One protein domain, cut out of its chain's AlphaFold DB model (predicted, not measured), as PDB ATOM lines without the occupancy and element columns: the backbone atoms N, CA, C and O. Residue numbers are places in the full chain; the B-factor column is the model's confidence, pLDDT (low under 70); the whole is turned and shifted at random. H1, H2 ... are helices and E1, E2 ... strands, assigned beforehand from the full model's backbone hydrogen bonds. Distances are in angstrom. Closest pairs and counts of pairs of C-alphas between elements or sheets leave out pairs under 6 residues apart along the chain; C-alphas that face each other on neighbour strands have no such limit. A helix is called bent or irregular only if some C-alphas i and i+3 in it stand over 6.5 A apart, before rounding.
ATOM      1  N   ALA A 139     131.610 146.248 133.212       97.38
ATOM      2  CA  ALA A 139     131.715 145.535 134.475       97.38
ATOM      3  C   ALA A 139     132.180 146.483 135.590       97.38
ATOM      4  O   ALA A 139     132.883 147.458 135.320       97.38
ATOM      5  N   VAL A 140     131.801 146.168 136.824       97.31
ATOM      6  CA  VAL A 140     132.322 146.804 138.036       97.31
ATOM      7  C   VAL A 140     133.394 145.895 138.619       97.31
ATOM      8  O   VAL A 140     133.135 144.718 138.868       97.31
ATOM      9  N   GLU A 141     134.587 146.438 138.826       96.06
ATOM     10  CA  GLU A 141     135.664 145.747 139.533       96.06
ATOM     11  C   GLU A 141     135.510 146.013 141.036       96.06
ATOM     12  O   GLU A 141     135.384 147.162 141.460       96.06
ATOM     13  N   ILE A 142     135.484 144.948 141.832       94.25
ATOM     14  CA  ILE A 142     135.427 144.981 143.292       94.25
ATOM     15  C   ILE A 142     136.723 144.359 143.799       94.25
ATOM     16  O   ILE A 142     136.932 143.144 143.697       94.25
ATOM     17  N   GLY A 143     137.591 145.212 144.338       89.25
ATOM     18  CA  GLY A 143     138.922 144.806 144.757       89.25
ATOM     19  C   GLY A 143     139.734 144.217 143.603       89.25
ATOM     20  O   GLY A 143     139.698 144.723 142.482       89.25
ATOM     21  N   THR A 144     140.477 143.145 143.875       85.38
ATOM     22  CA  THR A 144     141.352 142.496 142.876       85.38
ATOM     23  C   THR A 144     140.799 141.184 142.323       85.38
ATOM     24  O   THR A 144     141.365 140.616 141.390       85.38
ATOM     25  N   THR A 145     139.703 140.687 142.899       82.31
ATOM     26  CA  THR A 145     139.246 139.301 142.721       82.31
ATOM     27  C   THR A 145     137.885 139.176 142.043       82.31
ATOM     28  O   THR A 145     137.608 138.144 141.428       82.31
ATOM     29  N   LEU A 146     137.034 140.205 142.115       91.44
ATOM     30  CA  LEU A 146     135.655 140.127 141.649       91.44
ATOM     31  C   LEU A 146     135.352 141.162 140.567       91.44
ATOM     32  O   LEU A 146     135.388 142.364 140.795       91.44
ATOM     33  N   ARG A 147     134.937 140.657 139.406       95.62
ATOM     34  CA  ARG A 147     134.407 141.443 138.294       95.62
ATOM     35  C   ARG A 147     132.919 141.164 138.116       95.62
ATOM     36  O   ARG A 147     132.545 140.046 137.757       95.62
ATOM     37  N   VAL A 148     132.080 142.170 138.343       96.94
ATOM     38  CA  VAL A 148     130.616 142.068 138.273       96.94
ATOM     39  C   VAL A 148     130.115 142.613 136.942       96.94
ATOM     40  O   VAL A 148     130.151 143.821 136.700       96.94
ATOM     41  N   THR A 149     129.628 141.740 136.068       96.62
ATOM     42  CA  THR A 149     129.024 142.119 134.786       96.62
ATOM     43  C   THR A 149     127.552 142.467 134.955       96.62
ATOM     44  O   THR A 149     126.849 141.872 135.773       96.62
ATOM     45  N   TYR A 150     127.060 143.421 134.159       97.12
ATOM     46  CA  TYR A 150     125.633 143.729 134.107       97.12
ATOM     47  C   TYR A 150     124.876 142.673 133.292       97.12
ATOM     48  O   TYR A 150     124.534 142.858 132.127       97.12
ATOM     49  N   THR A 151     124.712 141.512 133.909       95.38
ATOM     50  CA  THR A 151     124.069 140.318 133.363       95.38
ATOM     51  C   THR A 151     123.180 139.695 134.435       95.38
ATOM     52  O   THR A 151     123.300 140.032 135.615       95.38
ATOM     53  N   ALA A 152     122.288 138.794 134.019       96.12
ATOM     54  CA  ALA A 152     121.407 138.043 134.905       96.12
ATOM     55  C   ALA A 152     121.909 136.605 135.102       96.12
ATOM     56  O   ALA A 152     122.233 135.906 134.139       96.12
ATOM     57  N   GLY A 153     121.948 136.148 136.352       95.56
ATOM     58  CA  GLY A 153     122.303 134.782 136.722       95.56
ATOM     59  C   GLY A 153     122.613 134.645 138.213       95.56
ATOM     60  O   GLY A 153     123.004 135.602 138.862       95.56
ATOM     61  N   ASP A 154     122.492 133.439 138.768       93.62
ATOM     62  CA  ASP A 154     122.705 133.224 140.215       93.62
ATOM     63  C   ASP A 154     124.194 133.171 140.619       93.62
ATOM     64  O   ASP A 154     124.525 132.975 141.785       93.62
ATOM     65  N   ASP A 155     125.110 133.303 139.654       92.31
ATOM     66  CA  ASP A 155     126.540 133.440 139.935       92.31
ATOM     67  C   ASP A 155     126.825 134.862 140.468       92.31
ATOM     68  O   ASP A 155     126.333 135.823 139.873       92.31
ATOM     69  N   PRO A 156     127.622 135.028 141.545       91.00
ATOM     70  CA  PRO A 156     127.874 136.323 142.192       91.00
ATOM     71  C   PRO A 156     128.580 137.356 141.304       91.00
ATOM     72  O   PRO A 156     128.629 138.533 141.658       91.00
ATOM     73  N   ARG A 157     129.115 136.943 140.147       93.50
ATOM     74  CA  ARG A 157     129.649 137.850 139.118       93.50
ATOM     75  C   ARG A 157     128.554 138.531 138.288       93.50
ATOM     76  O   ARG A 157     128.874 139.394 137.481       93.50
ATOM     77  N   ASN A 158     127.284 138.174 138.464       96.00
ATOM     78  CA  ASN A 158     126.159 138.856 137.829       96.00
ATOM     79  C   ASN A 158     125.620 139.978 138.720       96.00
ATOM     80  O   ASN A 158     125.461 139.820 139.932       96.00
ATOM     81  N   ALA A 159     125.291 141.109 138.102       96.88
ATOM     82  CA  ALA A 159     124.616 142.218 138.766       96.88
ATOM     83  C   ALA A 159     123.186 141.858 139.207       96.88
ATOM     84  O   ALA A 159     122.713 142.359 140.228       96.88
ATOM     85  N   LEU A 160     122.513 140.993 138.448       97.50
ATOM     86  CA  LEU A 160     121.129 140.579 138.665       97.50
ATOM     87  C   LEU A 160     121.043 139.057 138.811       97.50
ATOM     88  O   LEU A 160     121.837 138.320 138.229       97.50
ATOM     89  N   LEU A 161     120.065 138.583 139.575       97.25
ATOM     90  CA  LEU A 161     119.718 137.165 139.681       97.25
ATOM     91  C   LEU A 161     118.989 136.688 138.417       97.25
ATOM     92  O   LEU A 161     118.623 137.486 137.551       97.25
ATOM     93  N   LYS A 162     118.749 135.374 138.293       95.69
ATOM     94  CA  LYS A 162     117.993 134.826 137.145       95.69
ATOM     95  C   LYS A 162     116.572 135.368 137.018       95.69
ATOM     96  O   LYS A 162     116.033 135.375 135.917       95.69
ATOM     97  N   ASP A 163     115.965 135.773 138.125       94.81
ATOM     98  CA  ASP A 163     114.627 136.364 138.161       94.81
ATOM     99  C   ASP A 163     114.637 137.887 137.939       94.81
ATOM    100  O   ASP A 163     113.604 138.528 138.108       94.81
ATOM    101  N   LEU A 164     115.792 138.441 137.545       94.31
ATOM    102  CA  LEU A 164     116.028 139.850 137.224       94.31
ATOM    103  C   LEU A 164     116.021 140.800 138.431       94.31
ATOM    104  O   LEU A 164     116.207 142.004 138.265       94.31
ATOM    105  N   HIS A 165     115.919 140.289 139.661       95.50
ATOM    106  CA  HIS A 165     116.123 141.123 140.844       95.50
ATOM    107  C   HIS A 165     117.613 141.418 141.090       95.50
ATOM    108  O   HIS A 165     118.479 140.624 140.708       95.50
ATOM    109  N   PRO A 166     117.941 142.531 141.779       96.50
ATOM    110  CA  PRO A 166     119.292 142.826 142.247       96.50
ATOM    111  C   PRO A 166     119.990 141.637 142.910       96.50
ATOM    112  O   PRO A 166     119.526 141.113 143.924       96.50
ATOM    113  N   GLY A 167     121.140 141.253 142.356       96.31
ATOM    114  CA  GLY A 167     122.026 140.248 142.930       96.31
ATOM    115  C   GLY A 167     122.740 140.755 144.179       96.31
ATOM    116  O   GLY A 167     122.594 141.908 144.602       96.31
ATOM    117  N   LEU A 168     123.545 139.892 144.796       95.25
ATOM    118  CA  LEU A 168     124.218 140.246 146.043       95.25
ATOM    119  C   LEU A 168     125.186 141.421 145.865       95.25
ATOM    120  O   LEU A 168     125.118 142.372 146.636       95.25
ATOM    121  N   ALA A 169     126.030 141.392 144.829       96.31
ATOM    122  CA  ALA A 169     126.994 142.461 144.585       96.31
ATOM    123  C   ALA A 169     126.311 143.821 144.369       96.31
ATOM    124  O   ALA A 169     126.750 144.825 144.929       96.31
ATOM    125  N   TRP A 170     125.190 143.854 143.638       97.75
ATOM    126  CA  TRP A 170     124.378 145.063 143.489       97.75
ATOM    127  C   TRP A 170     123.884 145.578 144.839       97.75
ATOM    128  O   TRP A 170     124.073 146.750 145.154       97.75
ATOM    129  N   ASN A 171     123.270 144.713 145.651       97.94
ATOM    130  CA  ASN A 171     122.745 145.105 146.959       97.94
ATOM    131  C   ASN A 171     123.851 145.578 147.912       97.94
ATOM    132  O   ASN A 171     123.628 146.523 148.665       97.94
ATOM    133  N   THR A 172     125.046 144.986 147.857       97.75
ATOM    134  CA  THR A 172     126.199 145.428 148.651       97.75
ATOM    135  C   THR A 172     126.667 146.826 148.237       97.75
ATOM    136  O   THR A 172     126.795 147.698 149.097       97.75
ATOM    137  N   LEU A 173     126.847 147.080 146.936       98.19
ATOM    138  CA  LEU A 173     127.234 148.403 146.419       98.19
ATOM    139  C   LEU A 173     126.156 149.464 146.688       98.19
ATOM    140  O   LEU A 173     126.455 150.626 146.984       98.19
ATOM    141  N   TRP A 174     124.887 149.064 146.620       98.50
ATOM    142  CA  TRP A 174     123.764 149.938 146.935       98.50
ATOM    143  C   TRP A 174     123.716 150.273 148.426       98.50
ATOM    144  O   TRP A 174     123.550 151.438 148.779       98.50
ATOM    145  N   ALA A 175     123.932 149.295 149.311       98.44
ATOM    146  CA  ALA A 175     124.011 149.516 150.755       98.44
ATOM    147  C   ALA A 175     125.177 150.446 151.127       98.44
ATOM    148  O   ALA A 175     124.987 151.372 151.915       98.44
ATOM    149  N   GLN A 176     126.348 150.254 150.513       98.50
ATOM    150  CA  GLN A 176     127.496 151.153 150.656       98.50
ATOM    151  C   GLN A 176     127.120 152.595 150.287       98.50
ATOM    152  O   GLN A 176     127.294 153.519 151.088       98.50
ATOM    153  N   SER A 177     126.514 152.778 149.111       98.44
ATOM    154  CA  SER A 177     126.094 154.096 148.618       98.44
ATOM    155  C   SER A 177     124.975 154.712 149.462       98.44
ATOM    156  O   SER A 177     124.960 155.922 149.689       98.44
ATOM    157  N   LEU A 178     124.051 153.894 149.972       98.31
ATOM    158  CA  LEU A 178     122.982 154.331 150.861       98.31
ATOM    159  C   LEU A 178     123.553 154.855 152.181       98.31
ATOM    160  O   LEU A 178     123.179 155.945 152.604       98.31
ATOM    161  N   VAL A 179     124.460 154.115 152.825       97.81
ATOM    162  CA  VAL A 179     125.097 154.546 154.082       97.81
ATOM    163  C   VAL A 179     125.847 155.858 153.880       97.81
ATOM    164  O   VAL A 179     125.658 156.796 154.659       97.81
ATOM    165  N   GLN A 180     126.631 155.961 152.805       98.00
ATOM    166  CA  GLN A 180     127.302 157.206 152.441       98.00
ATOM    167  C   GLN A 180     126.289 158.347 152.293       98.00
ATOM    168  O   GLN A 180     126.424 159.385 152.944       98.00
ATOM    169  N   ARG A 181     125.225 158.137 151.510       97.81
ATOM    170  CA  ARG A 181     124.205 159.159 151.265       97.81
ATOM    171  C   ARG A 181     123.505 159.601 152.545       97.81
ATOM    172  O   ARG A 181     123.281 160.794 152.730       97.81
ATOM    173  N   LEU A 182     123.160 158.664 153.426       96.94
ATOM    174  CA  LEU A 182     122.524 158.946 154.714       96.94
ATOM    175  C   LEU A 182     123.426 159.796 155.615       96.94
ATOM    176  O   LEU A 182     122.947 160.733 156.256       96.94
ATOM    177  N   ASN A 183     124.728 159.517 155.638       96.69
ATOM    178  CA  ASN A 183     125.687 160.337 156.373       96.69
ATOM    179  C   ASN A 183     125.818 161.740 155.781       96.69
ATOM    180  O   ASN A 183     125.759 162.711 156.531       96.69
ATOM    181  N   GLU A 184     125.937 161.855 154.458       97.06
ATOM    182  CA  GLU A 184     126.077 163.139 153.762       97.06
ATOM    183  C   GLU A 184     124.884 164.071 153.992       97.06
ATOM    184  O   GLU A 184     125.066 165.262 154.234       97.06
ATOM    185  N   VAL A 185     123.656 163.548 153.902       96.94
ATOM    186  CA  VAL A 185     122.447 164.389 153.941       96.94
ATOM    187  C   VAL A 185     121.872 164.586 155.334       96.94
ATOM    188  O   VAL A 185     121.194 165.582 155.569       96.94
ATOM    189  N   PHE A 186     122.121 163.658 156.262       96.06
ATOM    190  CA  PHE A 186     121.500 163.683 157.588       96.06
ATOM    191  C   PHE A 186     122.488 163.684 158.754       96.06
ATOM    192  O   PHE A 186     122.045 163.835 159.895       96.06
ATOM    193  N   GLY A 187     123.788 163.518 158.498       94.19
ATOM    194  CA  GLY A 187     124.820 163.533 159.537       94.19
ATOM    195  C   GLY A 187     124.658 162.415 160.567       94.19
ATOM    196  O   GLY A 187     124.893 162.645 161.749       94.19
ATOM    197  N   LEU A 188     124.201 161.226 160.152       90.44
ATOM    198  CA  LEU A 188     123.877 160.140 161.087       90.44
ATOM    199  C   LEU A 188     125.100 159.542 161.794       90.44
ATOM    200  O   LEU A 188     124.943 158.963 162.867       90.44
ATOM    201  N   GLY A 189     126.290 159.648 161.198       91.31
ATOM    202  CA  GLY A 189     127.508 159.046 161.743       91.31
ATOM    203  C   GLY A 189     127.477 157.515 161.737       91.31
ATOM    204  O   GLY A 189     128.099 156.887 162.589       91.31
ATOM    205  N   VAL A 190     126.736 156.908 160.805       93.06
ATOM    206  CA  VAL A 190     126.795 155.460 160.571       93.06
ATOM    207  C   VAL A 190     128.179 155.141 160.015       93.06
ATOM    208  O   VAL A 190     128.642 155.839 159.117       93.06
ATOM    209  N   THR A 191     128.848 154.107 160.521       97.25
ATOM    210  CA  THR A 191     130.151 153.688 159.988       97.25
ATOM    211  C   THR A 191     130.041 153.437 158.476       97.25
ATOM    212  O   THR A 191     129.216 152.609 158.081       97.25
ATOM    213  N   PRO A 192     130.801 154.154 157.623       97.62
ATOM    214  CA  PRO A 192     130.817 153.895 156.187       97.62
ATOM    215  C   PRO A 192     131.266 152.465 155.889       97.62
ATOM    216  O   PRO A 192     132.140 151.953 156.581       97.62
ATOM    217  N   ILE A 193     130.692 151.855 154.850       98.25
ATOM    218  CA  ILE A 193     131.129 150.546 154.349       98.25
ATOM    219  C   ILE A 193     132.305 150.786 153.396       98.25
ATOM    220  O   ILE A 193     132.136 151.461 152.377       98.25
ATOM    221  N   SER A 194     133.493 150.282 153.724       97.50
ATOM    222  CA  SER A 194     134.693 150.478 152.899       97.50
ATOM    223  C   SER A 194     134.745 149.518 151.707       97.50
ATOM    224  O   SER A 194     134.112 148.460 151.720       97.50
ATOM    225  N   ASP A 195     135.530 149.853 150.683       96.38
ATOM    226  CA  ASP A 195     135.726 148.976 149.522       96.38
ATOM    227  C   ASP A 195     136.369 147.639 149.930       96.38
ATOM    228  O   ASP A 195     136.002 146.585 149.411       96.38
ATOM    229  N   GLU A 196     137.254 147.647 150.931       95.81
ATOM    230  CA  GLU A 196     137.847 146.430 151.494       95.81
ATOM    231  C   GLU A 196     136.821 145.574 152.244       95.81
ATOM    232  O   GLU A 196     136.950 144.351 152.291       95.81
ATOM    233  N   GLU A 197     135.814 146.186 152.874       96.75
ATOM    234  CA  GLU A 197     134.704 145.448 153.483       96.75
ATOM    235  C   GLU A 197     133.805 144.826 152.416       96.75
ATOM    236  O   GLU A 197     133.412 143.668 152.565       96.75
ATOM    237  N   VAL A 198     133.536 145.550 151.325       96.50
ATOM    238  CA  VAL A 198     132.805 145.024 150.165       96.50
ATOM    239  C   VAL A 198     133.549 143.835 149.547       96.50
ATOM    240  O   VAL A 198     132.944 142.776 149.368       96.50
ATOM    241  N   GLU A 199     134.852 143.962 149.271       94.94
ATOM    242  CA  GLU A 199     135.667 142.864 148.727       94.94
ATOM    243  C   GLU A 199     135.671 141.665 149.675       94.94
ATOM    244  O   GLU A 199     135.340 140.555 149.264       94.94
ATOM    245  N   ARG A 200     135.964 141.873 150.963       94.56
ATOM    246  CA  ARG A 200     136.007 140.791 151.961       94.56
ATOM    247  C   ARG A 200     134.669 140.070 152.105       94.56
ATOM    248  O   ARG A 200     134.653 138.874 152.386       94.56
ATOM    249  N   PHE A 201     133.560 140.789 151.950       94.12
ATOM    250  CA  PHE A 201     132.222 140.212 152.022       94.12
ATOM    251  C   PHE A 201     131.885 139.370 150.784       94.12
ATOM    252  O   PHE A 201     131.281 138.305 150.918       94.12
ATOM    253  N   LEU A 202     132.278 139.818 149.587       92.62
ATOM    254  CA  LEU A 202     131.884 139.184 148.326       92.62
ATOM    255  C   LEU A 202     132.880 138.137 147.809       92.62
ATOM    256  O   LEU A 202     132.449 137.134 147.239       92.62
ATOM    257  N   ALA A 203     134.187 138.325 148.013       88.69
ATOM    258  CA  ALA A 203     135.236 137.448 147.484       88.69
ATOM    259  C   ALA A 203     135.045 135.958 147.844       88.69
ATOM    260  O   ALA A 203     135.112 135.123 146.933       88.69
ATOM    261  N   PRO A 204     134.673 135.583 149.091       89.56
ATOM    262  CA  PRO A 204     134.474 134.175 149.445       89.56
ATOM    263  C   PRO A 204     133.397 133.465 148.614       89.56
ATOM    264  O   PRO A 204     133.415 132.244 148.487       89.56
ATOM    265  N   LEU A 205     132.441 134.205 148.050       82.38
ATOM    266  CA  LEU A 205     131.332 133.645 147.273       82.38
ATOM    267  C   LEU A 205     131.742 133.296 145.842       82.38
ATOM    268  O   LEU A 205     131.099 132.472 145.195       82.38
ATOM    269  N   VAL A 206     132.814 133.918 145.357       78.00
ATOM    270  CA  VAL A 206     133.391 133.684 144.031       78.00
ATOM    271  C   VAL A 206     134.464 132.595 144.107       78.00
ATOM    272  O   VAL A 206     134.633 131.834 143.156       78.00
TER     273      VAL A 206
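What this domain is: This is residues 139 to 206 of the 214 residues of an uncharacterized protein of Variovorax sp. WDL1 (UniProt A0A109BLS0). A small, staggered sheet of three strands, E1, E2 and E3, sits at one end of a long helix, H1, whose first residues, 168 to 173, meet it while the rest of the helix runs away from it. Residues 187 to 194 then turn the chain back toward the sheet, and the shorter helix H2 runs the opposite way to H1, near the H1 end that meets the sheet. The printed part has 68 residues with three named strands and two named helices, in the order E1, E2, E3, H1, H2, and the class is mixed, helices and strands. The sheet runs E1, E2, E3 and is mixed, with E1 and E2 antiparallel and E2 and E3 parallel. The whole is only just compact, close to loose, with a radius of gyration of the C-alphas of 12.8 A and spans of 37 by 25 by 17 A.

How they stand to each other: The inner strand of the sheet is E2, residues 146 to 152, and its pairing is staggered. Over residues 146 to 148 it pairs with the edge strand E1, residues 140 to 142, in an antiparallel hairpin with 142 degrees between their directions. There N 142 and O 146 are 2.8 A apart and N 148 and O 140 are 2.8 A apart, both within hydrogen-bond range. Over residues 149 to 152 it pairs with the other edge strand, E3, residues 158 to 160, which is parallel to it with 42 degrees between their directions. Within hydrogen-bond range there are N 159 and O 149, at 2.9 A, and N 160 and O 151, at 3.1 A. E1 and E3 are apart. H1, residues 168 to 186, is on the sheet but only grazes it, with its residues 168 to 173. Its closest C-alphas to E3 are those of Ala 159 and Trp 170, 5.5 A apart, and E1 and H1 are near each other, with 5 pairs of C-alphas within 10 A. H2, residues 195 to 206, is also on the sheet and also only grazes it. Its closest C-alphas to E1 are those of Ile 142 and Glu 199, 5.8 A apart, and to E2 those of Leu 146 and Ala 203, 6.4 A apart. H1 and H2 form a helical hairpin and only just touch, with 3 pairs of C-alphas within 8 A, made by residues 169 to 173 of H1 and 198 to 202 of H2 alone. The closest C-alphas are those of Thr 172 and Val 198, 6.8 A apart, and the tilt is a shallow 17 degrees, opposite ways. In H1 every O i to N i+4 pair is within hydrogen-bond range, and in H2 5 of 8 are.

Where its parts are: E2 measures 15.9 A from first to last C-alpha, while E1 measures 6.4 A and E3 5.4 A. E1 begins with C-alpha 140 at (132.322, 146.804, 138.036). H1 is 26.3 A long, from C-alpha 168 at (124.218, 140.246, 146.043) to C-alpha 186 at (121.500, 163.683, 157.588). H2 is 16.4 A long and ends with C-alpha 206 at (133.391, 133.684, 144.031). H2 is irregular, but only just: C-alphas 201 and 204 are 6.9 A apart, and its line is a rough one.

The domain as a whole: The two C-alphas farthest apart are those of Lys 162 and Gly 187, at 37.0 A. The printed part runs from 139 to 206 with no cut. The links E1 to E2 and E2 to E3 are tight, those from E3 to H1 and from H1 to H2 are short, and no link is long. The mean pLDDT of the printed part is 94.9, and no printed residue is under 70.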